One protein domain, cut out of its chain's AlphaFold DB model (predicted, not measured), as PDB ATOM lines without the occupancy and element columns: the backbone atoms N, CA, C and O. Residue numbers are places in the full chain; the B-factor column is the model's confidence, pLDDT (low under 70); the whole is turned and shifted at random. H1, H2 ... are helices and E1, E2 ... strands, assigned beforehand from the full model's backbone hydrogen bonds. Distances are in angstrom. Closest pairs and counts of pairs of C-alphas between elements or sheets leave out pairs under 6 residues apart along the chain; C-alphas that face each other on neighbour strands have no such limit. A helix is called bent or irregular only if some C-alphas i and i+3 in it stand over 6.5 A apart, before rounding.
ATOM      1  N   ALA A 392     -21.284   2.041  31.616       88.94
ATOM      2  CA  ALA A 392     -20.722   1.895  32.969       88.94
ATOM      3  C   ALA A 392     -20.695   0.434  33.466       88.94
ATOM      4  O   ALA A 392     -21.419   0.078  34.403       88.94
ATOM      5  N   PRO A 393     -19.798  -0.406  32.921       86.19
ATOM      6  CA  PRO A 393     -19.740  -1.839  33.224       86.19
ATOM      7  C   PRO A 393     -19.446  -2.175  34.694       86.19
ATOM      8  O   PRO A 393     -19.695  -3.296  35.127       86.19
ATOM      9  N   ASP A 394     -18.933  -1.237  35.494       89.62
ATOM     10  CA  ASP A 394     -18.755  -1.436  36.938       89.62
ATOM     11  C   ASP A 394     -20.063  -1.313  37.727       89.62
ATOM     12  O   ASP A 394     -20.204  -1.919  38.789       89.62
ATOM     13  N   GLN A 395     -21.032  -0.549  37.212       91.88
ATOM     14  CA  GLN A 395     -22.336  -0.345  37.852       91.88
ATOM     15  C   GLN A 395     -23.273  -1.535  37.638       91.88
ATOM     16  O   GLN A 395     -24.139  -1.785  38.476       91.88
ATOM     17  N   ILE A 396     -23.062  -2.322  36.574       94.44
ATOM     18  CA  ILE A 396     -23.914  -3.478  36.267       94.44
ATOM     19  C   ILE A 396     -23.971  -4.487  37.411       94.44
ATOM     20  O   ILE A 396     -25.012  -5.101  37.599       94.44
ATOM     21  N   ARG A 397     -22.907  -4.578  38.232       93.75
ATOM     22  CA  ARG A 397     -22.827  -5.489  39.382       93.75
ATOM     23  C   ARG A 397     -24.004  -5.326  40.353       93.75
ATOM     24  O   ARG A 397     -24.379  -6.286  41.020       93.75
ATOM     25  N   PHE A 398     -24.605  -4.137  40.399       95.69
ATOM     26  CA  PHE A 398     -25.737  -3.805  41.259       95.69
ATOM     27  C   PHE A 398     -27.103  -3.975  40.582       95.69
ATOM     28  O   PHE A 398     -28.116  -3.997  41.273       95.69
ATOM     29  N   ALA A 399     -27.162  -4.119  39.255       95.69
ATOM     30  CA  ALA A 399     -28.388  -3.975  38.461       95.69
ATOM     31  C   ALA A 399     -29.462  -5.050  38.718       95.69
ATOM     32  O   ALA A 399     -30.623  -4.870  38.368       95.69
ATOM     33  N   GLY A 400     -29.110  -6.150  39.377       93.94
ATOM     34  CA  GLY A 400     -30.023  -7.248  39.714       93.94
ATOM     35  C   GLY A 400     -31.060  -6.836  40.750       93.94
ATOM     36  O   GLY A 400     -32.165  -7.375  40.761       93.94
ATOM     37  N   CYS A 401     -30.744  -5.805  41.547       95.81
ATOM     38  CA  CYS A 401     -31.687  -5.185  42.469       95.81
ATOM     39  C   CYS A 401     -32.927  -4.636  41.754       95.81
ATOM     40  O   CYS A 401     -33.997  -4.596  42.353       95.81
ATOM     41  N   LEU A 402     -32.808  -4.261  40.474       97.25
ATOM     42  CA  LEU A 402     -33.919  -3.736  39.691       97.25
ATOM     43  C   LEU A 402     -35.011  -4.797  39.511       97.25
ATOM     44  O   LEU A 402     -36.181  -4.475  39.668       97.25
ATOM     45  N   GLY A 403     -34.646  -6.064  39.283       96.31
ATOM     46  CA  GLY A 403     -35.616  -7.165  39.227       96.31
ATOM     47  C   GLY A 403     -36.267  -7.450  40.584       96.31
ATOM     48  O   GLY A 403     -37.466  -7.709  40.647       96.31
ATOM     49  N   VAL A 404     -35.513  -7.299  41.681       96.56
ATOM     50  CA  VAL A 404     -36.019  -7.468  43.060       96.56
ATOM     51  C   VAL A 404     -37.097  -6.437  43.410       96.56
ATOM     52  O   VAL A 404     -38.000  -6.735  44.186       96.56
ATOM     53  N   LEU A 405     -37.078  -5.240  42.808       97.06
ATOM     54  CA  LEU A 405     -38.129  -4.231  43.025       97.06
ATOM     55  C   LEU A 405     -39.538  -4.764  42.722       97.06
ATOM     56  O   LEU A 405     -40.509  -4.325  43.342       97.06
ATOM     57  N   ALA A 406     -39.647  -5.724  41.801       96.56
ATOM     58  CA  ALA A 406     -40.915  -6.305  41.387       96.56
ATOM     59  C   ALA A 406     -41.648  -7.054  42.514       96.56
ATOM     60  O   ALA A 406     -42.871  -7.180  42.455       96.56
ATOM     61  N   GLU A 407     -40.940  -7.493  43.562       95.19
ATOM     62  CA  GLU A 407     -41.553  -8.108  44.748       95.19
ATOM     63  C   GLU A 407     -42.501  -7.140  45.471       95.19
ATOM     64  O   GLU A 407     -43.523  -7.547  46.021       95.19
ATOM     65  N   GLU A 408     -42.190  -5.840  45.450       94.25
ATOM     66  CA  GLU A 408     -42.957  -4.822  46.172       94.25
ATOM     67  C   GLU A 408     -44.035  -4.151  45.324       94.25
ATOM     68  O   GLU A 408     -44.898  -3.456  45.861       94.25
ATOM     69  N   PHE A 409     -44.006  -4.319  44.002       95.69
ATOM     70  CA  PHE A 409     -44.917  -3.613  43.098       95.69
ATOM     71  C   PHE A 409     -46.384  -3.933  43.379       95.69
ATOM     72  O   PHE A 409     -47.228  -3.036  43.302       95.69
ATOM     73  N   ILE A 410     -46.681  -5.162  43.806       92.88
ATOM     74  CA  ILE A 410     -48.030  -5.580  44.197       92.88
ATOM     75  C   ILE A 410     -48.578  -4.799  45.401       92.88
ATOM     76  O   ILE A 410     -49.786  -4.633  45.516       92.88
ATOM     77  N   LEU A 411     -47.710  -4.231  46.246       92.31
ATOM     78  CA  LEU A 411     -48.104  -3.421  47.406       92.31
ATOM     79  C   LEU A 411     -48.675  -2.045  47.017       92.31
ATOM     80  O   LEU A 411     -49.024  -1.249  47.896       92.31
ATOM     81  N   ASN A 412     -48.706  -1.710  45.722       92.75
ATOM     82  CA  ASN A 412     -49.473  -0.568  45.222       92.75
ATOM     83  C   ASN A 412     -50.965  -0.880  45.097       92.75
ATOM     84  O   ASN A 412     -51.746   0.063  45.088       92.75
ATOM     85  N   ALA A 413     -51.353  -2.159  45.019       91.94
ATOM     86  CA  ALA A 413     -52.757  -2.534  45.041       91.94
ATOM     87  C   ALA A 413     -53.349  -2.235  46.422       91.94
ATOM     88  O   ALA A 413     -52.772  -2.590  47.451       91.94
ATOM     89  N   THR A 414     -54.488  -1.554  46.434       88.44
ATOM     90  CA  THR A 414     -55.189  -1.157  47.652       88.44
ATOM     91  C   THR A 414     -56.425  -2.017  47.877       88.44
ATOM     92  O   THR A 414     -57.117  -2.399  46.934       88.44
ATOM     93  N   ASP A 415     -56.769  -2.245  49.145       89.81
ATOM     94  CA  ASP A 415     -57.994  -2.972  49.509       89.81
ATOM     95  C   ASP A 415     -59.270  -2.233  49.060       89.81
ATOM     96  O   ASP A 415     -60.333  -2.834  48.913       89.81
ATOM     97  N   TYR A 416     -59.163  -0.926  48.796       91.25
ATOM     98  CA  TYR A 416     -60.251  -0.092  48.285       91.25
ATOM     99  C   TYR A 416     -60.543  -0.318  46.796       91.25
ATOM    100  O   TYR A 416     -61.659  -0.044  46.348       91.25
ATOM    101  N   TRP A 417     -59.565  -0.799  46.021       90.56
ATOM    102  CA  TRP A 417     -59.714  -1.039  44.587       90.56
ATOM    103  C   TRP A 417     -59.061  -2.365  44.154       90.56
ATOM    104  O   TRP A 417     -58.121  -2.382  43.362       90.56
ATOM    105  N   PRO A 418     -59.590  -3.521  44.593       90.50
ATOM    106  CA  PRO A 418     -58.955  -4.826  44.371       90.50
ATOM    107  C   PRO A 418     -58.830  -5.220  42.889       90.50
ATOM    108  O   PRO A 418     -58.041  -6.098  42.544       90.50
ATOM    109  N   ALA A 419     -59.574  -4.568  41.988       93.56
ATOM    110  CA  ALA A 419     -59.490  -4.802  40.548       93.56
ATOM    111  C   ALA A 419     -58.095  -4.501  39.961       93.56
ATOM    112  O   ALA A 419     -57.730  -5.085  38.941       93.56
ATOM    113  N   GLU A 420     -57.297  -3.636  40.600       93.31
ATOM    114  CA  GLU A 420     -55.924  -3.340  40.164       93.31
ATOM    115  C   GLU A 420     -54.906  -4.423  40.543       93.31
ATOM    116  O   GLU A 420     -53.817  -4.475  39.974       93.31
ATOM    117  N   TYR A 421     -55.265  -5.335  41.448       92.81
ATOM    118  CA  TYR A 421     -54.362  -6.369  41.947       92.81
ATOM    119  C   TYR A 421     -53.817  -7.264  40.828       92.81
ATOM    120  O   TYR A 421     -52.606  -7.412  40.654       92.81
ATOM    121  N   LYS A 422     -54.722  -7.844  40.028       93.12
ATOM    122  CA  LYS A 422     -54.371  -8.762  38.938       93.12
ATOM    123  C   LYS A 422     -53.466  -8.108  37.881       93.12
ATOM    124  O   LYS A 422     -52.420  -8.692  37.601       93.12
ATOM    125  N   PRO A 423     -53.797  -6.934  37.303       94.50
ATOM    126  CA  PRO A 423     -52.924  -6.308  36.311       94.50
ATOM    127  C   PRO A 423     -51.561  -5.910  36.892       94.50
ATOM    128  O   PRO A 423     -50.551  -6.164  36.240       94.50
ATOM    129  N   ILE A 424     -51.494  -5.372  38.118       95.44
ATOM    130  CA  ILE A 424     -50.209  -5.032  38.752       95.44
ATOM    131  C   ILE A 424     -49.351  -6.286  38.942       95.44
ATOM    132  O   ILE A 424     -48.166  -6.274  38.609       95.44
ATOM    133  N   SER A 425     -49.938  -7.383  39.429       94.06
ATOM    134  CA  SER A 425     -49.232  -8.657  39.608       94.06
ATOM    135  C   SER A 425     -48.665  -9.177  38.283       94.06
ATOM    136  O   SER A 425     -47.463  -9.420  38.181       94.06
ATOM    137  N   SER A 426     -49.499  -9.271  37.240       95.06
ATOM    138  CA  SER A 426     -49.070  -9.747  35.920       95.06
ATOM    139  C   SER A 426     -47.978  -8.871  35.302       95.06
ATOM    140  O   SER A 426     -47.003  -9.401  34.771       95.06
ATOM    141  N   HIS A 427     -48.083  -7.544  35.411       95.62
ATOM    142  CA  HIS A 427     -47.039  -6.635  34.925       95.62
ATOM    143  C   HIS A 427     -45.736  -6.752  35.718       95.62
ATOM    144  O   HIS A 427     -44.664  -6.609  35.143       95.62
ATOM    145  N   SER A 428     -45.805  -7.024  37.021       96.69
ATOM    146  CA  SER A 428     -44.610  -7.201  37.855       96.69
ATOM    147  C   SER A 428     -43.830  -8.457  37.455       96.69
ATOM    148  O   SER A 428     -42.608  -8.413  37.340       96.69
ATOM    149  N   VAL A 429     -44.542  -9.553  37.168       96.88
ATOM    150  CA  VAL A 429     -43.961 -10.797  36.631       96.88
ATOM    151  C   VAL A 429     -43.315 -10.546  35.266       96.88
ATOM    152  O   VAL A 429     -42.173 -10.952  35.053       96.88
ATOM    153  N   LEU A 430     -44.007  -9.847  34.359       96.69
ATOM    154  CA  LEU A 430     -43.464  -9.509  33.039       96.69
ATOM    155  C   LEU A 430     -42.197  -8.651  33.156       96.69
ATOM    156  O   LEU A 430     -41.181  -8.991  32.562       96.69
ATOM    157  N   TYR A 431     -42.234  -7.604  33.981       97.69
ATOM    158  CA  TYR A 431     -41.100  -6.716  34.222       97.69
ATOM    159  C   TYR A 431     -39.852  -7.478  34.695       97.69
ATOM    160  O   TYR A 431     -38.763  -7.283  34.159       97.69
ATOM    161  N   ALA A 432     -39.997  -8.379  35.672       97.06
ATOM    162  CA  ALA A 432     -38.871  -9.178  36.151       97.06
ATOM    163  C   ALA A 432     -38.368 -10.177  35.099       97.06
ATOM    164  O   ALA A 432     -37.159 -10.353  34.961       97.06
ATOM    165  N   THR A 433     -39.281 -10.786  34.332       96.94
ATOM    166  CA  THR A 433     -38.934 -11.683  33.217       96.94
ATOM    167  C   THR A 433     -38.075 -10.949  32.191       96.94
ATOM    168  O   THR A 433     -36.975 -11.393  31.881       96.94
ATOM    169  N   GLU A 434     -38.536  -9.790  31.711       97.50
ATOM    170  CA  GLU A 434     -37.814  -8.967  30.734       97.50
ATOM    171  C   GLU A 434     -36.431  -8.565  31.252       97.50
ATOM    172  O   GLU A 434     -35.426  -8.723  30.554       97.50
ATOM    173  N   LEU A 435     -36.358  -8.106  32.502       97.12
ATOM    174  CA  LEU A 435     -35.116  -7.651  33.110       97.12
ATOM    175  C   LEU A 435     -34.078  -8.775  33.241       97.12
ATOM    176  O   LEU A 435     -32.915  -8.591  32.865       97.12
ATOM    177  N   TYR A 436     -34.484  -9.941  33.754       97.50
ATOM    178  CA  TYR A 436     -33.586 -11.085  33.898       97.50
ATOM    179  C   TYR A 436     -33.214 -11.705  32.549       97.50
ATOM    180  O   TYR A 436     -32.056 -12.084  32.376       97.50
ATOM    181  N   SER A 437     -34.113 -11.708  31.560       97.69
ATOM    182  CA  SER A 437     -33.777 -12.089  30.182       97.69
ATOM    183  C   SER A 437     -32.726 -11.163  29.567       97.69
ATOM    184  O   SER A 437     -31.773 -11.654  28.963       97.69
ATOM    185  N   ILE A 438     -32.836  -9.839  29.744       97.69
ATOM    186  CA  ILE A 438     -31.837  -8.877  29.243       97.69
ATOM    187  C   ILE A 438     -30.464  -9.140  29.877       97.69
ATOM    188  O   ILE A 438     -29.466  -9.257  29.161       97.69
ATOM    189  N   LEU A 439     -30.407  -9.268  31.207       96.69
ATOM    190  CA  LEU A 439     -29.158  -9.536  31.929       96.69
ATOM    191  C   LEU A 439     -28.558 -10.900  31.559       96.69
ATOM    192  O   LEU A 439     -27.358 -10.987  31.294       96.69
ATOM    193  N   GLY A 440     -29.383 -11.948  31.506       96.50
ATOM    194  CA  GLY A 440     -28.971 -13.304  31.147       96.50
ATOM    195  C   GLY A 440     -28.427 -13.384  29.723       96.50
ATOM    196  O   GLY A 440     -27.334 -13.908  29.505       96.50
ATOM    197  N   GLN A 441     -29.122 -12.773  28.761       97.19
ATOM    198  CA  GLN A 441     -28.681 -12.724  27.368       97.19
ATOM    199  C   GLN A 441     -27.388 -11.919  27.201       97.19
ATOM    200  O   GLN A 441     -26.523 -12.302  26.407       97.19
ATOM    201  N   TYR A 442     -27.234 -10.819  27.941       96.81
ATOM    202  CA  TYR A 442     -26.010 -10.025  27.930       96.81
ATOM    203  C   TYR A 442     -24.827 -10.798  28.520       96.81
ATOM    204  O   TYR A 442     -23.782 -10.878  27.876       96.81
ATOM    205  N   ALA A 443     -25.002 -11.445  29.676       95.38
ATOM    206  CA  ALA A 443     -23.989 -12.322  30.263       95.38
ATOM    207  C   ALA A 443     -23.598 -13.457  29.302       95.38
ATOM    208  O   ALA A 443     -22.411 -13.704  29.099       95.38
ATOM    209  N   ALA A 444     -24.577 -14.091  28.649       96.44
ATOM    210  CA  ALA A 444     -24.344 -15.146  27.667       96.44
ATOM    211  C   ALA A 444     -23.559 -14.647  26.444       96.44
ATOM    212  O   ALA A 444     -22.676 -15.353  25.960       96.44
ATOM    213  N   ASN A 445     -23.834 -13.429  25.960       96.19
ATOM    214  CA  ASN A 445     -23.069 -12.820  24.868       96.19
ATOM    215  C   ASN A 445     -21.614 -12.564  25.279       96.19
ATOM    216  O   ASN A 445     -20.707 -12.963  24.560       96.19
ATOM    217  N   VAL A 446     -21.382 -11.978  26.456       95.00
ATOM    218  CA  VAL A 446     -20.021 -11.718  26.955       95.00
ATOM    219  C   VAL A 446     -19.258 -13.030  27.183       95.00
ATOM    220  O   VAL A 446     -18.092 -13.141  26.806       95.00
ATOM    221  N   ALA A 447     -19.908 -14.046  27.758       94.56
ATOM    222  CA  ALA A 447     -19.336 -15.381  27.935       94.56
ATOM    223  C   ALA A 447     -18.978 -16.038  26.592       94.56
ATOM    224  O   ALA A 447     -17.902 -16.621  26.450       94.56
ATOM    225  N   HIS A 448     -19.854 -15.905  25.594       95.19
ATOM    226  CA  HIS A 448     -19.602 -16.381  24.241       95.19
ATOM    227  C   HIS A 448     -18.411 -15.659  23.596       95.19
ATOM    228  O   HIS A 448     -17.520 -16.317  23.067       95.19
ATOM    229  N   ASP A 449     -18.327 -14.331  23.711       94.44
ATOM    230  CA  ASP A 449     -17.210 -13.547  23.175       94.44
ATOM    231  C   ASP A 449     -15.869 -13.968  23.794       94.44
ATOM    232  O   ASP A 449     -14.865 -14.087  23.089       94.44
ATOM    233  N   ILE A 450     -15.835 -14.250  25.100       92.25
ATOM    234  CA  ILE A 450     -14.650 -14.797  25.781       92.25
ATOM    235  C   ILE A 450     -14.272 -16.169  25.210       92.25
ATOM    236  O   ILE A 450     -13.088 -16.439  24.974       92.25
ATOM    237  N   ALA A 451     -15.258 -17.036  24.967       92.94
ATOM    238  CA  ALA A 451     -15.019 -18.335  24.352       92.94
ATOM    239  C   ALA A 451     -14.454 -18.191  22.930       92.94
ATOM    240  O   ALA A 451     -13.486 -18.872  22.600       92.94
ATOM    241  N   LEU A 452     -14.957 -17.246  22.128       92.31
ATOM    242  CA  LEU A 452     -14.427 -16.954  20.791       92.31
ATOM    243  C   LEU A 452     -12.977 -16.445  20.823       92.31
ATOM    244  O   LEU A 452     -12.158 -16.874  20.010       92.31
ATOM    245  N   HIS A 453     -12.616 -15.580  21.777       88.75
ATOM    246  CA  HIS A 453     -11.215 -15.165  21.953       88.75
ATOM    247  C   HIS A 453     -10.328 -16.361  22.326       88.75
ATOM    248  O   HIS A 453      -9.241 -16.529  21.776       88.75
ATOM    249  N   THR A 454     -10.817 -17.237  23.208       87.75
ATOM    250  CA  THR A 454     -10.100 -18.456  23.614       87.75
ATOM    251  C   THR A 454      -9.911 -19.408  22.431       87.75
ATOM    252  O   THR A 454      -8.827 -19.961  22.255       87.75
ATOM    253  N   ILE A 455     -10.926 -19.559  21.576       89.88
ATOM    254  CA  ILE A 455     -10.834 -20.328  20.330       89.88
ATOM    255  C   ILE A 455      -9.735 -19.764  19.434       89.88
ATOM    256  O   ILE A 455      -8.877 -20.531  19.011       89.88
ATOM    257  N   THR A 456      -9.710 -18.452  19.191       87.88
ATOM    258  CA  THR A 456      -8.677 -17.812  18.358       87.88
ATOM    259  C   THR A 456      -7.267 -18.166  18.840       87.88
ATOM    260  O   THR A 456      -6.460 -18.657  18.055       87.88
ATOM    261  N   HIS A 457      -6.997 -18.045  20.144       84.62
ATOM    262  CA  HIS A 457      -5.692 -18.397  20.724       84.62
ATOM    263  C   HIS A 457      -5.360 -19.896  20.614       84.62
ATOM    264  O   HIS A 457      -4.209 -20.285  20.409       84.62
ATOM    265  N   HIS A 458      -6.365 -20.767  20.705       84.25
ATOM    266  CA  HIS A 458      -6.184 -22.202  20.484       84.25
ATOM    267  C   HIS A 458      -5.929 -22.545  19.006       84.25
ATOM    268  O   HIS A 458      -5.169 -23.471  18.719       84.25
ATOM    269  N   LEU A 459      -6.542 -21.819  18.065       83.50
ATOM    270  CA  LEU A 459      -6.336 -22.018  16.629       83.50
ATOM    271  C   LEU A 459      -4.917 -21.613  16.198       83.50
ATOM    272  O   LEU A 459      -4.318 -22.320  15.388       83.50
ATOM    273  N   GLU A 460      -4.339 -20.574  16.808       82.81
ATOM    274  CA  GLU A 460      -2.932 -20.173  16.617       82.81
ATOM    275  C   GLU A 460      -1.931 -21.274  17.026       82.81
ATOM    276  O   GLU A 460      -0.784 -21.289  16.577       82.81
ATOM    277  N   CYS A 461      -2.365 -22.242  17.844       82.94
ATOM    278  CA  CYS A 461      -1.567 -23.397  18.254       82.94
ATOM    279  C   CYS A 461      -1.675 -24.601  17.294       82.94
ATOM    280  O   CYS A 461      -1.107 -25.662  17.572       82.94
ATOM    281  N   LEU A 462      -2.420 -24.501  16.186       83.50
ATOM    282  CA  LEU A 462      -2.608 -25.630  15.273       83.50
ATOM    283  C   LEU A 462      -1.339 -25.937  14.451       83.50
ATOM    284  O   LEU A 462      -0.637 -25.024  14.022       83.50
ATOM    285  N   PRO A 463      -1.079 -27.215  14.097       81.19
ATOM    286  CA  PRO A 463       0.128 -27.598  13.356       81.19
ATOM    287  C   PRO A 463       0.326 -26.877  12.013       81.19
ATOM    288  O   PRO A 463       1.457 -26.685  11.576       81.19
ATOM    289  N   HIS A 464      -0.757 -26.475  11.344       76.50
ATOM    290  CA  HIS A 464      -0.677 -25.775  10.060       76.50
ATOM    291  C   HIS A 464      -0.134 -24.337  10.186       76.50
ATOM    292  O   HIS A 464       0.597 -23.896   9.300       76.50
ATOM    293  N   GLU A 465      -0.381 -23.655  11.309       78.12
ATOM    294  CA  GLU A 465       0.204 -22.340  11.610       78.12
ATOM    295  C   GLU A 465       1.725 -22.443  11.800       78.12
ATOM    296  O   GLU A 465       2.497 -21.605  11.326       78.12
ATOM    297  N   ALA A 466       2.191 -23.549  12.393       74.44
ATOM    298  CA  ALA A 466       3.618 -23.839  12.505       74.44
ATOM    299  C   ALA A 466       4.284 -24.039  11.127       74.44
ATOM    300  O   ALA A 466       5.422 -23.611  10.919       74.44
ATOM    301  N   VAL A 467       3.581 -24.631  10.152       72.69
ATOM    302  CA  VAL A 467       4.085 -24.788   8.773       72.69
ATOM    303  C   VAL A 467       4.210 -23.436   8.070       72.69
ATOM    304  O   VAL A 467       5.234 -23.181   7.430       72.69
ATOM    305  N   ALA A 468       3.228 -22.543   8.222       69.31
ATOM    306  CA  ALA A 468       3.297 -21.186   7.675       69.31
ATOM    307  C   ALA A 468       4.498 -20.403   8.240       69.31
ATOM    308  O   ALA A 468       5.190 -19.687   7.509       69.31
ATOM    309  N   PHE A 469       4.807 -20.590   9.527       69.19
ATOM    310  CA  PHE A 469       5.997 -20.023  10.158       69.19
ATOM    311  C   PHE A 469       7.307 -20.578   9.564       69.19
ATOM    312  O   PHE A 469       8.200 -19.804   9.210       69.19
ATOM    313  N   LEU A 470       7.409 -21.900   9.376       69.94
ATOM    314  CA  LEU A 470       8.578 -22.554   8.765       69.94
ATOM    315  C   LEU A 470       8.809 -22.111   7.309       69.94
ATOM    316  O   LEU A 470       9.946 -21.871   6.893       69.94
ATOM    317  N   SER A 517      -5.960  -6.092  22.147       72.00
ATOM    318  CA  SER A 517      -6.670  -7.379  22.214       72.00
ATOM    319  C   SER A 517      -6.672  -7.965  23.631       72.00
ATOM    320  O   SER A 517      -7.723  -8.333  24.155       72.00
ATOM    321  N   VAL A 518      -5.511  -7.957  24.287       71.94
ATOM    322  CA  VAL A 518      -5.307  -8.445  25.662       71.94
ATOM    323  C   VAL A 518      -6.128  -7.623  26.650       71.94
ATOM    324  O   VAL A 518      -6.836  -8.166  27.498       71.94
ATOM    325  N   ARG A 519      -6.110  -6.294  26.490       79.38
ATOM    326  CA  ARG A 519      -6.941  -5.379  27.286       79.38
ATOM    327  C   ARG A 519      -8.436  -5.618  27.072       79.38
ATOM    328  O   ARG A 519      -9.204  -5.487  28.022       79.38
ATOM    329  N   ASN A 520      -8.857  -5.972  25.856       85.44
ATOM    330  CA  ASN A 520     -10.258  -6.277  25.575       85.44
ATOM    331  C   ASN A 520     -10.716  -7.574  26.255       85.44
ATOM    332  O   ASN A 520     -11.773  -7.572  26.879       85.44
ATOM    333  N   LEU A 521      -9.925  -8.649  26.190       85.38
ATOM    334  CA  LEU A 521     -10.259  -9.912  26.856       85.38
ATOM    335  C   LEU A 521     -10.382  -9.730  28.377       85.38
ATOM    336  O   LEU A 521     -11.333 -10.217  28.984       85.38
ATOM    337  N   GLU A 522      -9.468  -8.977  28.988       85.50
ATOM    338  CA  GLU A 522      -9.514  -8.716  30.428       85.50
ATOM    339  C   GLU A 522     -10.731  -7.862  30.824       85.50
ATOM    340  O   GLU A 522     -11.404  -8.145  31.816       85.50
ATOM    341  N   ARG A 523     -11.091  -6.878  29.987       88.69
ATOM    342  CA  ARG A 523     -12.331  -6.104  30.137       88.69
ATOM    343  C   ARG A 523     -13.569  -7.001  30.062       88.69
ATOM    344  O   ARG A 523     -14.466  -6.842  30.887       88.69
ATOM    345  N   LEU A 524     -13.625  -7.939  29.113       91.00
ATOM    346  CA  LEU A 524     -14.739  -8.887  28.985       91.00
ATOM    347  C   LEU A 524     -14.841  -9.805  30.208       91.00
ATOM    348  O   LEU A 524     -15.941 -10.012  30.712       91.00
ATOM    349  N   LYS A 525     -13.717 -10.305  30.740       89.62
ATOM    350  CA  LYS A 525     -13.710 -11.121  31.967       89.62
ATOM    351  C   LYS A 525     -14.213 -10.345  33.183       89.62
ATOM    352  O   LYS A 525     -15.041 -10.860  33.931       89.62
ATOM    353  N   GLN A 526     -13.746  -9.108  33.376       90.19
ATOM    354  CA  GLN A 526     -14.211  -8.263  34.478       90.19
ATOM    355  C   GLN A 526     -15.703  -7.940  34.342       90.19
ATOM    356  O   GLN A 526     -16.440  -8.003  35.325       90.19
ATOM    357  N   LEU A 527     -16.155  -7.646  33.120       93.25
ATOM    358  CA  LEU A 527     -17.564  -7.438  32.820       93.25
ATOM    359  C   LEU A 527     -18.387  -8.686  33.146       93.25
ATOM    360  O   LEU A 527     -19.339  -8.584  33.914       93.25
ATOM    361  N   LEU A 528     -17.995  -9.861  32.643       93.81
ATOM    362  CA  LEU A 528     -18.694 -11.116  32.918       93.81
ATOM    363  C   LEU A 528     -18.783 -11.384  34.420       93.81
ATOM    364  O   LEU A 528     -19.855 -11.710  34.916       93.81
ATOM    365  N   ARG A 529     -17.688 -11.181  35.161       92.50
ATOM    366  CA  ARG A 529     -17.681 -11.310  36.623       92.50
ATOM    367  C   ARG A 529     -18.704 -10.384  37.280       92.50
ATOM    368  O   ARG A 529     -19.416 -10.824  38.178       92.50
ATOM    369  N   ASN A 530     -18.793  -9.128  36.841       93.25
ATOM    370  CA  ASN A 530     -19.771  -8.180  37.371       93.25
ATOM    371  C   ASN A 530     -21.213  -8.635  37.078       93.25
ATOM    372  O   ASN A 530     -22.026  -8.634  37.998       93.25
ATOM    373  N   VAL A 531     -21.529  -9.066  35.849       93.94
ATOM    374  CA  VAL A 531     -22.898  -9.500  35.492       93.94
ATOM    375  C   VAL A 531     -23.279 -10.820  36.166       93.94
ATOM    376  O   VAL A 531     -24.389 -10.959  36.675       93.94
ATOM    377  N   LEU A 532     -22.365 -11.788  36.231       93.00
ATOM    378  CA  LEU A 532     -22.618 -13.049  36.929       93.00
ATOM    379  C   LEU A 532     -22.772 -12.833  38.435       93.00
ATOM    380  O   LEU A 532     -23.640 -13.450  39.044       93.00
ATOM    381  N   HIS A 533     -22.005 -11.914  39.034       91.94
ATOM    382  CA  HIS A 533     -22.221 -11.517  40.425       91.94
ATOM    383  C   HIS A 533     -23.642 -10.986  40.636       91.94
ATOM    384  O   HIS A 533     -24.292 -11.362  41.604       91.94
ATOM    385  N   THR A 534     -24.157 -10.174  39.716       92.19
ATOM    386  CA  THR A 534     -25.523  -9.649  39.774       92.19
ATOM    387  C   THR A 534     -26.598 -10.729  39.772       92.19
ATOM    388  O   THR A 534     -27.515 -10.691  40.597       92.19
ATOM    389  N   LEU A 535     -26.484 -11.678  38.841       92.88
ATOM    390  CA  LEU A 535     -27.441 -12.771  38.675       92.88
ATOM    391  C   LEU A 535     -27.348 -13.792  39.815       92.88
ATOM    392  O   LEU A 535     -28.364 -14.338  40.219       92.88
ATOM    393  N   HIS A 536     -26.153 -14.016  40.363       90.94
ATOM    394  CA  HIS A 536     -25.933 -14.957  41.461       90.94
ATOM    395  C   HIS A 536     -26.262 -14.361  42.843       90.94
ATOM    396  O   HIS A 536     -26.780 -15.055  43.711       90.94
ATOM    397  N   HIS A 537     -25.960 -13.077  43.083       89.94
ATOM    398  CA  HIS A 537     -26.260 -12.402  44.360       89.94
ATOM    399  C   HIS A 537     -27.764 -12.395  44.653       89.94
ATOM    400  O   HIS A 537     -28.192 -12.521  45.801       89.94
ATOM    401  N   THR A 538     -28.574 -12.279  43.603       85.06
ATOM    402  CA  THR A 538     -30.029 -12.407  43.692       85.06
ATOM    403  C   THR A 538     -30.405 -13.881  43.554       85.06
ATOM    404  O   THR A 538     -30.728 -14.327  42.463       85.06
ATOM    405  N   VAL A 539     -30.319 -14.641  44.651       84.25
ATOM    406  CA  VAL A 539     -30.558 -16.101  44.645       84.25
ATOM    407  C   VAL A 539     -31.940 -16.444  44.087       84.25
ATOM    408  O   VAL A 539     -32.061 -17.246  43.163       84.25
ATOM    409  N   SER A 540     -32.978 -15.809  44.628       92.69
ATOM    410  CA  SER A 540     -34.329 -15.893  44.098       92.69
ATOM    411  C   SER A 540     -35.073 -14.579  44.299       92.69
ATOM    412  O   SER A 540     -34.767 -13.807  45.212       92.69
ATOM    413  N   THR A 541     -36.045 -14.346  43.422       93.75
ATOM    414  CA  THR A 541     -36.983 -13.225  43.503       93.75
ATOM    415  C   THR A 541     -38.392 -13.789  43.473       93.75
ATOM    416  O   THR A 541     -38.767 -14.467  42.512       93.75
ATOM    417  N   ARG A 542     -39.187 -13.533  44.513       94.69
ATOM    418  CA  ARG A 542     -40.542 -14.088  44.631       94.69
ATOM    419  C   ARG A 542     -41.591 -13.019  44.379       94.69
ATOM    420  O   ARG A 542     -41.850 -12.162  45.218       94.69
ATOM    421  N   ILE A 543     -42.261 -13.128  43.238       93.69
ATOM    422  CA  ILE A 543     -43.334 -12.223  42.836       93.69
ATOM    423  C   ILE A 543     -44.647 -12.984  42.950       93.69
ATOM    424  O   ILE A 543     -44.990 -13.798  42.092       93.69
ATOM    425  N   HIS A 544     -45.393 -12.711  44.020       86.38
ATOM    426  CA  HIS A 544     -46.626 -13.431  44.338       86.38
ATOM    427  C   HIS A 544     -46.381 -14.956  44.418       86.38
ATOM    428  O   HIS A 544     -45.721 -15.427  45.341       86.38
ATOM    429  N   THR A 545     -46.893 -15.720  43.452       88.88
ATOM    430  CA  THR A 545     -46.777 -17.183  43.345       88.88
ATOM    431  C   THR A 545     -45.621 -17.633  42.459       88.88
ATOM    432  O   THR A 545     -45.316 -18.820  42.431       88.88
ATOM    433  N   THR A 546     -45.010 -16.718  41.708       94.12
ATOM    434  CA  THR A 546     -43.953 -17.036  40.748       94.12
ATOM    435  C   THR A 546     -42.595 -16.752  41.371       94.12
ATOM    436  O   THR A 546     -42.336 -15.647  41.851       94.12
ATOM    437  N   GLU A 547     -41.720 -17.749  41.353       96.38
ATOM    438  CA  GLU A 547     -40.351 -17.642  41.840       96.38
ATOM    439  C   GLU A 547     -39.383 -17.614  40.660       96.38
ATOM    440  O   GLU A 547     -39.426 -18.467  39.774       96.38
ATOM    441  N   PHE A 548     -38.528 -16.600  40.642       96.69
ATOM    442  CA  PHE A 548     -37.518 -16.389  39.621       96.69
ATOM    443  C   PHE A 548     -36.157 -16.774  40.177       96.69
ATOM    444  O   PHE A 548     -35.805 -16.353  41.277       96.69
ATOM    445  N   HIS A 549     -35.376 -17.494  39.376       95.62
ATOM    446  CA  HIS A 549     -33.970 -17.785  39.636       95.62
ATOM    447  C   HIS A 549     -33.141 -17.080  38.553       95.62
ATOM    448  O   HIS A 549     -33.014 -17.603  37.446       95.62
ATOM    449  N   PRO A 550     -32.627 -15.862  38.808       95.38
ATOM    450  CA  PRO A 550     -31.999 -15.029  37.778       95.38
ATOM    451  C   PRO A 550     -30.840 -15.708  37.043       95.38
ATOM    452  O   PRO A 550     -30.654 -15.482  35.849       95.38
ATOM    453  N   ILE A 551     -30.075 -16.562  37.729       93.88
ATOM    454  CA  ILE A 551     -28.950 -17.279  37.123       93.88
ATOM    455  C   ILE A 551     -29.376 -18.250  36.008       93.88
ATOM    456  O   ILE A 551     -28.637 -18.417  35.038       93.88
ATOM    457  N   GLU A 552     -30.584 -18.812  36.081       94.12
ATOM    458  CA  GLU A 552     -31.106 -19.744  35.072       94.12
ATOM    459  C   GLU A 552     -31.299 -19.063  33.711       94.12
ATOM    460  O   GLU A 552     -31.001 -19.651  32.675       94.12
ATOM    461  N   TYR A 553     -31.671 -17.777  33.693       96.19
ATOM    462  CA  TYR A 553     -31.799 -16.996  32.455       96.19
ATOM    463  C   TYR A 553     -30.467 -16.884  31.701       96.19
ATOM    464  O   TYR A 553     -30.440 -16.867  30.466       96.19
ATOM    465  N   PHE A 554     -29.352 -16.799  32.434       95.56
ATOM    466  CA  PHE A 554     -28.018 -16.853  31.841       95.56
ATOM    467  C   PHE A 554     -27.701 -18.256  31.324       95.56
ATOM    468  O   PHE A 554     -27.260 -18.375  30.181       95.56
ATOM    469  N   LEU A 555     -27.931 -19.297  32.130       94.94
ATOM    470  CA  LEU A 555     -27.631 -20.681  31.759       94.94
ATOM    471  C   LEU A 555     -28.377 -21.102  30.488       94.94
ATOM    472  O   LEU A 555     -27.748 -21.604  29.556       94.94
ATOM    473  N   GLU A 556     -29.676 -20.817  30.409       95.38
ATOM    474  CA  GLU A 556     -30.511 -21.099  29.239       95.38
ATOM    475  C   GLU A 556     -30.014 -20.340  27.996       95.38
ATOM    476  O   GLU A 556     -29.773 -20.933  26.939       95.38
ATOM    477  N   SER A 557     -29.767 -19.032  28.133       96.56
ATOM    478  CA  SER A 557     -29.271 -18.195  27.032       96.56
ATOM    479  C   SER A 557     -27.883 -18.633  26.549       96.56
ATOM    480  O   SER A 557     -27.586 -18.595  25.352       96.56
ATOM    481  N   PHE A 558     -27.011 -19.051  27.467       95.38
ATOM    482  CA  PHE A 558     -25.657 -19.488  27.150       95.38
ATOM    483  C   PHE A 558     -25.644 -20.864  26.480       95.38
ATOM    484  O   PHE A 558     -24.934 -21.048  25.488       95.38
ATOM    485  N   ALA A 559     -26.484 -21.795  26.938       94.25
ATOM    486  CA  ALA A 559     -26.708 -23.074  26.269       94.25
ATOM    487  C   ALA A 559     -27.214 -22.880  24.834       94.25
ATOM    488  O   ALA A 559     -26.669 -23.478  23.903       94.25
ATOM    489  N   ALA A 560     -28.192 -21.992  24.630       94.06
ATOM    490  CA  ALA A 560     -28.712 -21.669  23.302       94.06
ATOM    491  C   ALA A 560     -27.624 -21.089  22.379       94.06
ATOM    492  O   ALA A 560     -27.504 -21.494  21.218       94.06
ATOM    493  N   LYS A 561     -26.776 -20.188  22.898       94.06
ATOM    494  CA  LYS A 561     -25.623 -19.638  22.164       94.06
ATOM    495  C   LYS A 561     -24.619 -20.716  21.778       94.06
ATOM    496  O   LYS A 561     -24.167 -20.741  20.636       94.06
ATOM    497  N   PHE A 562     -24.295 -21.622  22.695       93.62
ATOM    498  CA  PHE A 562     -23.381 -22.720  22.411       93.62
ATOM    499  C   PHE A 562     -23.950 -23.710  21.392       93.62
ATOM    500  O   PHE A 562     -23.236 -24.095  20.466       93.62
ATOM    501  N   LYS A 563     -25.239 -24.060  21.496       91.44
ATOM    502  CA  LYS A 563     -25.938 -24.900  20.512       91.44
ATOM    503  C   LYS A 563     -25.856 -24.286  19.113       91.44
ATOM    504  O   LYS A 563     -25.373 -24.935  18.188       91.44
ATOM    505  N   SER A 564     -26.222 -23.009  18.984       90.69
ATOM    506  CA  SER A 564     -26.132 -22.274  17.717       90.69
ATOM    507  C   SER A 564     -24.695 -22.190  17.185       90.69
ATOM    508  O   SER A 564     -24.472 -22.341  15.980       90.69
ATOM    509  N   HIS A 565     -23.711 -22.004  18.069       90.75
ATOM    510  CA  HIS A 565     -22.300 -21.991  17.695       90.75
ATOM    511  C   HIS A 565     -21.866 -23.344  17.123       90.75
ATOM    512  O   HIS A 565     -21.374 -23.370  15.997       90.75
ATOM    513  N   ILE A 566     -22.134 -24.458  17.819       89.75
ATOM    514  CA  ILE A 566     -21.837 -25.819  17.337       89.75
ATOM    515  C   ILE A 566     -22.437 -26.047  15.950       89.75
ATOM    516  O   ILE A 566     -21.728 -26.463  15.038       89.75
ATOM    517  N   GLN A 567     -23.720 -25.730  15.773       85.38
ATOM    518  CA  GLN A 567     -24.428 -25.934  14.506       85.38
ATOM    519  C   GLN A 567     -23.831 -25.111  13.359       85.38
ATOM    520  O   GLN A 567     -23.857 -25.537  12.208       85.38
ATOM    521  N   THR A 568     -23.240 -23.956  13.665       84.75
ATOM    522  CA  THR A 568     -22.592 -23.094  12.670       84.75
ATOM    523  C   THR A 568     -21.193 -23.594  12.302       84.75
ATOM    524  O   THR A 568     -20.845 -23.644  11.123       84.75
ATOM    525  N   ILE A 569     -20.378 -23.989  13.286       86.12
ATOM    526  CA  ILE A 569     -18.949 -24.304  13.081       86.12
ATOM    527  C   ILE A 569     -18.702 -25.651  12.392       86.12
ATOM    528  O   ILE A 569     -17.572 -25.929  11.978       86.12
ATOM    529  N   VAL A 570     -19.737 -26.493  12.277       83.62
ATOM    530  CA  VAL A 570     -19.712 -27.722  11.467       83.62
ATOM    531  C   VAL A 570     -19.514 -27.393   9.987       83.62
ATOM    532  O   VAL A 570     -18.936 -28.196   9.258       83.62
ATOM    533  N   TYR A 571     -19.920 -26.206   9.538       81.12
ATOM    534  CA  TYR A 571     -19.735 -25.755   8.164       81.12
ATOM    535  C   TYR A 571     -18.440 -24.947   8.007       81.12
ATOM    536  O   TYR A 571     -17.939 -24.330   8.950       81.12
ATOM    537  N   LEU A 601     -13.528 -30.518  16.545       89.12
ATOM    538  CA  LEU A 601     -13.241 -31.002  17.895       89.12
ATOM    539  C   LEU A 601     -12.290 -30.074  18.663       89.12
ATOM    540  O   LEU A 601     -12.469 -29.880  19.865       89.12
ATOM    541  N   ASN A 602     -11.274 -29.514  18.002       88.00
ATOM    542  CA  ASN A 602     -10.356 -28.572  18.643       88.00
ATOM    543  C   ASN A 602     -11.068 -27.285  19.072       88.00
ATOM    544  O   ASN A 602     -10.805 -26.792  20.167       88.00
ATOM    545  N   GLU A 603     -11.997 -26.784  18.260       90.44
ATOM    546  CA  GLU A 603     -12.803 -25.611  18.599       90.44
ATOM    547  C   GLU A 603     -13.756 -25.884  19.764       90.44
ATOM    548  O   GLU A 603     -13.780 -25.120  20.726       90.44
ATOM    549  N   VAL A 604     -14.450 -27.028  19.752       91.00
ATOM    550  CA  VAL A 604     -15.295 -27.458  20.878       91.00
ATOM    551  C   VAL A 604     -14.468 -27.577  22.162       91.00
ATOM    552  O   VAL A 604     -14.880 -27.088  23.212       91.00
ATOM    553  N   LYS A 605     -13.265 -28.165  22.100       90.50
ATOM    554  CA  LYS A 605     -12.358 -28.251  23.259       90.50
ATOM    555  C   LYS A 605     -11.918 -26.877  23.764       90.50
ATOM    556  O   LYS A 605     -11.861 -26.680  24.976       90.50
ATOM    557  N   ALA A 606     -11.614 -25.942  22.867       90.62
ATOM    558  CA  ALA A 606     -11.241 -24.579  23.235       90.62
ATOM    559  C   ALA A 606     -12.412 -23.831  23.891       90.62
ATOM    560  O   ALA A 606     -12.231 -23.210  24.939       90.62
ATOM    561  N   TYR A 607     -13.627 -23.981  23.356       93.38
ATOM    562  CA  TYR A 607     -14.843 -23.443  23.969       93.38
ATOM    563  C   TYR A 607     -15.053 -24.013  25.382       93.38
ATOM    564  O   TYR A 607     -15.299 -23.271  26.329       93.38
ATOM    565  N   MET A 608     -14.885 -25.328  25.562       90.62
ATOM    566  CA  MET A 608     -14.992 -25.975  26.879       90.62
ATOM    567  C   MET A 608     -13.906 -25.527  27.862       90.62
ATOM    568  O   MET A 608     -14.162 -25.440  29.061       90.62
ATOM    569  N   SER A 609     -12.709 -25.201  27.371       89.75
ATOM    570  CA  SER A 609     -11.656 -24.589  28.189       89.75
ATOM    571  C   SER A 609     -12.098 -23.226  28.733       89.75
ATOM    572  O   SER A 609     -11.973 -22.967  29.932       89.75
ATOM    573  N   ALA A 610     -12.703 -22.388  27.883       89.56
ATOM    574  CA  ALA A 610     -13.251 -21.096  28.293       89.56
ATOM    575  C   ALA A 610     -14.366 -21.244  29.340       89.56
ATOM    576  O   ALA A 610     -14.415 -20.491  30.305       89.56
ATOM    577  N   VAL A 611     -15.225 -22.251  29.195       89.44
ATOM    578  CA  VAL A 611     -16.323 -22.529  30.135       89.44
ATOM    579  C   VAL A 611     -15.808 -22.910  31.518       89.44
ATOM    580  O   VAL A 611     -16.286 -22.377  32.511       89.44
ATOM    581  N   ARG A 612     -14.773 -23.752  31.601       87.31
ATOM    582  CA  ARG A 612     -14.140 -24.081  32.888       87.31
ATOM    583  C   ARG A 612     -13.543 -22.857  33.574       87.31
ATOM    584  O   ARG A 612     -13.563 -22.766  34.796       87.31
ATOM    585  N   MET A 613     -13.006 -21.917  32.794       85.25
ATOM    586  CA  MET A 613     -12.558 -20.636  33.336       85.25
ATOM    587  C   MET A 613     -13.742 -19.837  33.890       85.25
ATOM    588  O   MET A 613     -13.619 -19.268  34.970       85.25
ATOM    589  N   ILE A 614     -14.877 -19.810  33.185       85.81
ATOM    590  CA  ILE A 614     -16.099 -19.115  33.618       85.81
ATOM    591  C   ILE A 614     -16.638 -19.699  34.932       85.81
ATOM    592  O   ILE A 614     -16.905 -18.925  35.849       85.81
ATOM    593  N   ASP A 615     -16.698 -21.028  35.070       86.31
ATOM    594  CA  ASP A 615     -17.090 -21.704  36.324       86.31
ATOM    595  C   ASP A 615     -16.144 -21.356  37.492       86.31
ATOM    596  O   ASP A 615     -16.532 -21.356  38.658       86.31
ATOM    597  N   GLY A 616     -14.886 -21.013  37.191       82.88
ATOM    598  CA  GLY A 616     -13.921 -20.517  38.173       82.88
ATOM    599  C   GLY A 616     -14.115 -19.049  38.583       82.88
ATOM    600  O   GLY A 616     -13.552 -18.631  39.595       82.88
ATOM    601  N   LEU A 617     -14.879 -18.247  37.827       76.81
ATOM    602  CA  LEU A 617     -15.116 -16.827  38.131       76.81
ATOM    603  C   LEU A 617     -16.244 -16.624  39.152       76.81
ATOM    604  O   LEU A 617     -16.154 -15.719  39.985       76.81
ATOM    605  N   VAL A 618     -17.304 -17.432  39.068       73.00
ATOM    606  CA  VAL A 618     -18.486 -17.421  39.949       73.00
ATOM    607  C   VAL A 618     -18.968 -18.871  40.078       73.00
ATOM    608  O   VAL A 618     -18.928 -19.569  39.070       73.00
ATOM    609  N   PRO A 619     -19.424 -19.336  41.262       77.75
ATOM    610  CA  PRO A 619     -19.908 -20.705  41.465       77.75
ATOM    611  C   PRO A 619     -21.214 -20.966  40.694       77.75
ATOM    612  O   PRO A 619     -22.307 -20.950  41.251       77.75
ATOM    613  N   VAL A 620     -21.086 -21.179  39.392       82.56
ATOM    614  CA  VAL A 620     -22.153 -21.490  38.442       82.56
ATOM    615  C   VAL A 620     -21.769 -22.801  37.763       82.56
ATOM    616  O   VAL A 620     -20.596 -23.009  37.471       82.56
ATOM    617  N   ASP A 621     -22.729 -23.692  37.522       85.19
ATOM    618  CA  ASP A 621     -22.473 -24.972  36.849       85.19
ATOM    619  C   ASP A 621     -22.715 -24.865  35.333       85.19
ATOM    620  O   ASP A 621     -23.620 -25.491  34.770       85.19
ATOM    621  N   CYS A 622     -21.917 -24.037  34.644       88.25
ATOM    622  CA  CYS A 622     -22.029 -23.924  33.188       88.25
ATOM    623  C   CYS A 622     -21.625 -25.243  32.520       88.25
ATOM    624  O   CYS A 622     -22.197 -25.620  31.495       88.25
ATOM    625  N   THR A 623     -20.652 -25.958  33.097       88.62
ATOM    626  CA  THR A 623     -20.175 -27.244  32.576       88.62
ATOM    627  C   THR A 623     -21.298 -28.274  32.442       88.62
ATOM    628  O   THR A 623     -21.383 -28.926  31.399       88.62
ATOM    629  N   SER A 624     -22.161 -28.454  33.448       88.12
ATOM    630  CA  SER A 624     -23.289 -29.391  33.330       88.12
ATOM    631  C   SER A 624     -24.325 -28.911  32.316       88.12
ATOM    632  O   SER A 624     -24.763 -29.704  31.488       88.12
ATOM    633  N   CYS A 625     -24.634 -27.614  32.290       88.50
ATOM    634  CA  CYS A 625     -25.571 -27.040  31.322       88.50
ATOM    635  C   CYS A 625     -25.144 -27.305  29.862       88.50
ATOM    636  O   CYS A 625     -25.919 -27.765  29.025       88.50
ATOM    637  N   LEU A 626     -23.864 -27.095  29.553       89.12
ATOM    638  CA  LEU A 626     -23.322 -27.300  28.207       89.12
ATOM    639  C   LEU A 626     -23.123 -28.779  27.854       89.12
ATOM    640  O   LEU A 626     -23.116 -29.136  26.673       89.12
ATOM    641  N   ARG A 627     -22.976 -29.649  28.858       90.62
ATOM    642  CA  ARG A 627     -22.932 -31.103  28.664       90.62
ATOM    643  C   ARG A 627     -24.229 -31.611  28.051       90.62
ATOM    644  O   ARG A 627     -24.159 -32.380  27.099       90.62
ATOM    645  N   GLU A 628     -25.372 -31.141  28.541       90.69
ATOM    646  CA  GLU A 628     -26.682 -31.502  27.985       90.69
ATOM    647  C   GLU A 628     -26.800 -31.099  26.511       90.69
ATOM    648  O   GLU A 628     -27.268 -31.879  25.684       90.69
ATOM    649  N   VAL A 629     -26.270 -29.927  26.139       91.12
ATOM    650  CA  VAL A 629     -26.215 -29.505  24.730       91.12
ATOM    651  C   VAL A 629     -25.367 -30.465  23.896       91.12
ATOM    652  O   VAL A 629     -25.782 -30.852  22.807       91.12
ATOM    653  N   LEU A 630     -24.186 -30.868  24.377       90.94
ATOM    654  CA  LEU A 630     -23.335 -31.822  23.654       90.94
ATOM    655  C   LEU A 630     -24.004 -33.188  23.493       90.94
ATOM    656  O   LEU A 630     -23.902 -33.767  22.414       90.94
ATOM    657  N   LEU A 631     -24.684 -33.680  24.534       90.50
ATOM    658  CA  LEU A 631     -25.444 -34.930  24.486       90.50
ATOM    659  C   LEU A 631     -26.575 -34.847  23.453       90.50
ATOM    660  O   LEU A 631     -26.707 -35.749  22.631       90.50
ATOM    661  N   ASP A 632     -27.309 -33.732  23.405       87.56
ATOM    662  CA  ASP A 632     -28.344 -33.481  22.393       87.56
ATOM    663  C   ASP A 632     -27.777 -33.465  20.960       87.56
ATOM    664  O   ASP A 632     -28.423 -33.928  20.024       87.56
ATOM    665  N   GLN A 633     -26.546 -32.977  20.765       84.94
ATOM    666  CA  GLN A 633     -25.910 -32.944  19.440       84.94
ATOM    667  C   GLN A 633     -25.481 -34.321  18.908       84.94
ATOM    668  O   GLN A 633     -25.252 -34.447  17.701       84.94
ATOM    669  N   ILE A 634     -25.360 -35.326  19.781       84.69
ATOM    670  CA  ILE A 634     -24.939 -36.696  19.439       84.69
ATOM    671  C   ILE A 634     -26.045 -37.739  19.656       84.69
ATOM    672  O   ILE A 634     -25.793 -38.931  19.492       84.69
ATOM    673  N   ASP A 635     -27.248 -37.302  20.026       85.31
ATOM    674  CA  ASP A 635     -28.407 -38.161  20.249       85.31
ATOM    675  C   ASP A 635     -28.837 -38.823  18.930       85.31
ATOM    676  O   ASP A 635     -29.305 -38.164  17.994       85.31
TER     677      ASP A 635
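Overview. This is residues 392 to 470, 517 to 571 and 601 to 635 of the 700 residues of the protein "Nck-associated protein 1" of Blyttiomyces helicus (UniProt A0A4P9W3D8). One very long helix, H3, runs as a spine through the model: the short H1 and H2 fold back along its earlier part, while H5, H6 and H7 pack on its later part. H3, H5 and H6 make an up-and-down bundle, and H8 packs on H6 and H7, apart from H3; the turn at residues 414 to 419 and H4, residues 463 to 470, stick out at opposite ends of the length. The printed part has 169 residues, with eight named helices and two named strands in the order H1 H2 H3 H4 H5 E1 E2 H6 H7 H8, and its class is mostly helix. E1 and E2 form a small antiparallel hairpin near H2 and the earlier part of H3. The whole is loose, with a radius of gyration of the C-alphas of 20.0 A, and a rod spanning 82 by 39 by 24 A.

Arrangement. H1, residues 401 to 404, touches H3, residues 418 to 459, with the C-alphas of Gly 403 and Ala 432 closest at 4.9 A. H2, residues 406 to 412, forms a helical hairpin with H3, at a shallow tilt of 17 degrees, opposite ways; their closest C-alphas, of Ala 406 and Ser 428, are 5.2 A apart. H3 is the hub, touching five helices. H4, residues 463 to 470, touches no helix and is only just apart from H3, the closest C-alphas being 8.3 A apart. H5, residues 517 to 537, touches H3 at a shallow tilt of 31 degrees, opposite ways, closest at the C-alphas of Ala 443 and Val 531, 6.0 A. E1, residues 541 to 543, and E2, residues 546 to 548, are an antiparallel hairpin: N 541 and O 548 are 2.9 A apart, and N 548 and O 541 are 2.8 A apart, both within hydrogen-bond range. The closest C-alphas of H2 and E1, of Glu 407 and Ile 543, are 4.9 A apart. H6, residues 550 to 569, touches residues 436 to 448 of H3 at a steep tilt of 43 degrees, the same way, with Gly 440 and Phe 554 closest at 3.7 A between C-alphas. H3, H5 and H6 are a bundle, helices grouped together, and it is up and down, each running against the one before it. H7, residues 601 to 615, touches H3 at a steep tilt of 54 degrees, closest at the C-alphas of Ala 451 and Tyr 607, 5.1 A. H8, residues 622 to 634, forms a helical hairpin with H7 and touches H6, where the C-alphas of Ala 559 and Leu 626 are closest at 5.8 A. Every O i to N i+4 pair is within hydrogen-bond range in H4, H5 and H7; the figures are 36 of 38 in H3, 15 of 16 in H6, 8 of 9 in H8 and 0 of 3 in H2, which has 3 of 4 O i to N i+3 pairs within range, and H1 is too short for an i+4 pair.

Along the chain. H1 begins at C-alpha 401, (-31.687, -5.185, 42.469). H2 is only just irregular, with C-alphas 407 and 410 7.0 A apart. H3, 61.9 A long, begins at C-alpha 418, (-58.955, -4.826, 44.371), and is only just irregular, with C-alphas 419 and 422 6.7 A apart. H5 is 30.0 A long, H6 29.4 A, H7 21.0 A and H8 19.0 A; H8 ends at C-alpha 634, (-24.939, -36.696, 19.439).

Size, cuts and confidence. The two C-alphas farthest apart, of Tyr 416 and Leu 470, are 82.5 A apart. Residues 471 to 516 are not printed, with 25.4 A between C-alphas 470 and 517; residues 572 to 600 are not printed, with 12.8 A between C-alphas 571 and 601. Of the links that are printed whole, H7 to H8 is short and the others are tight. The mean pLDDT of the printed part is 90.2, and residues 468 to 470 are under 70.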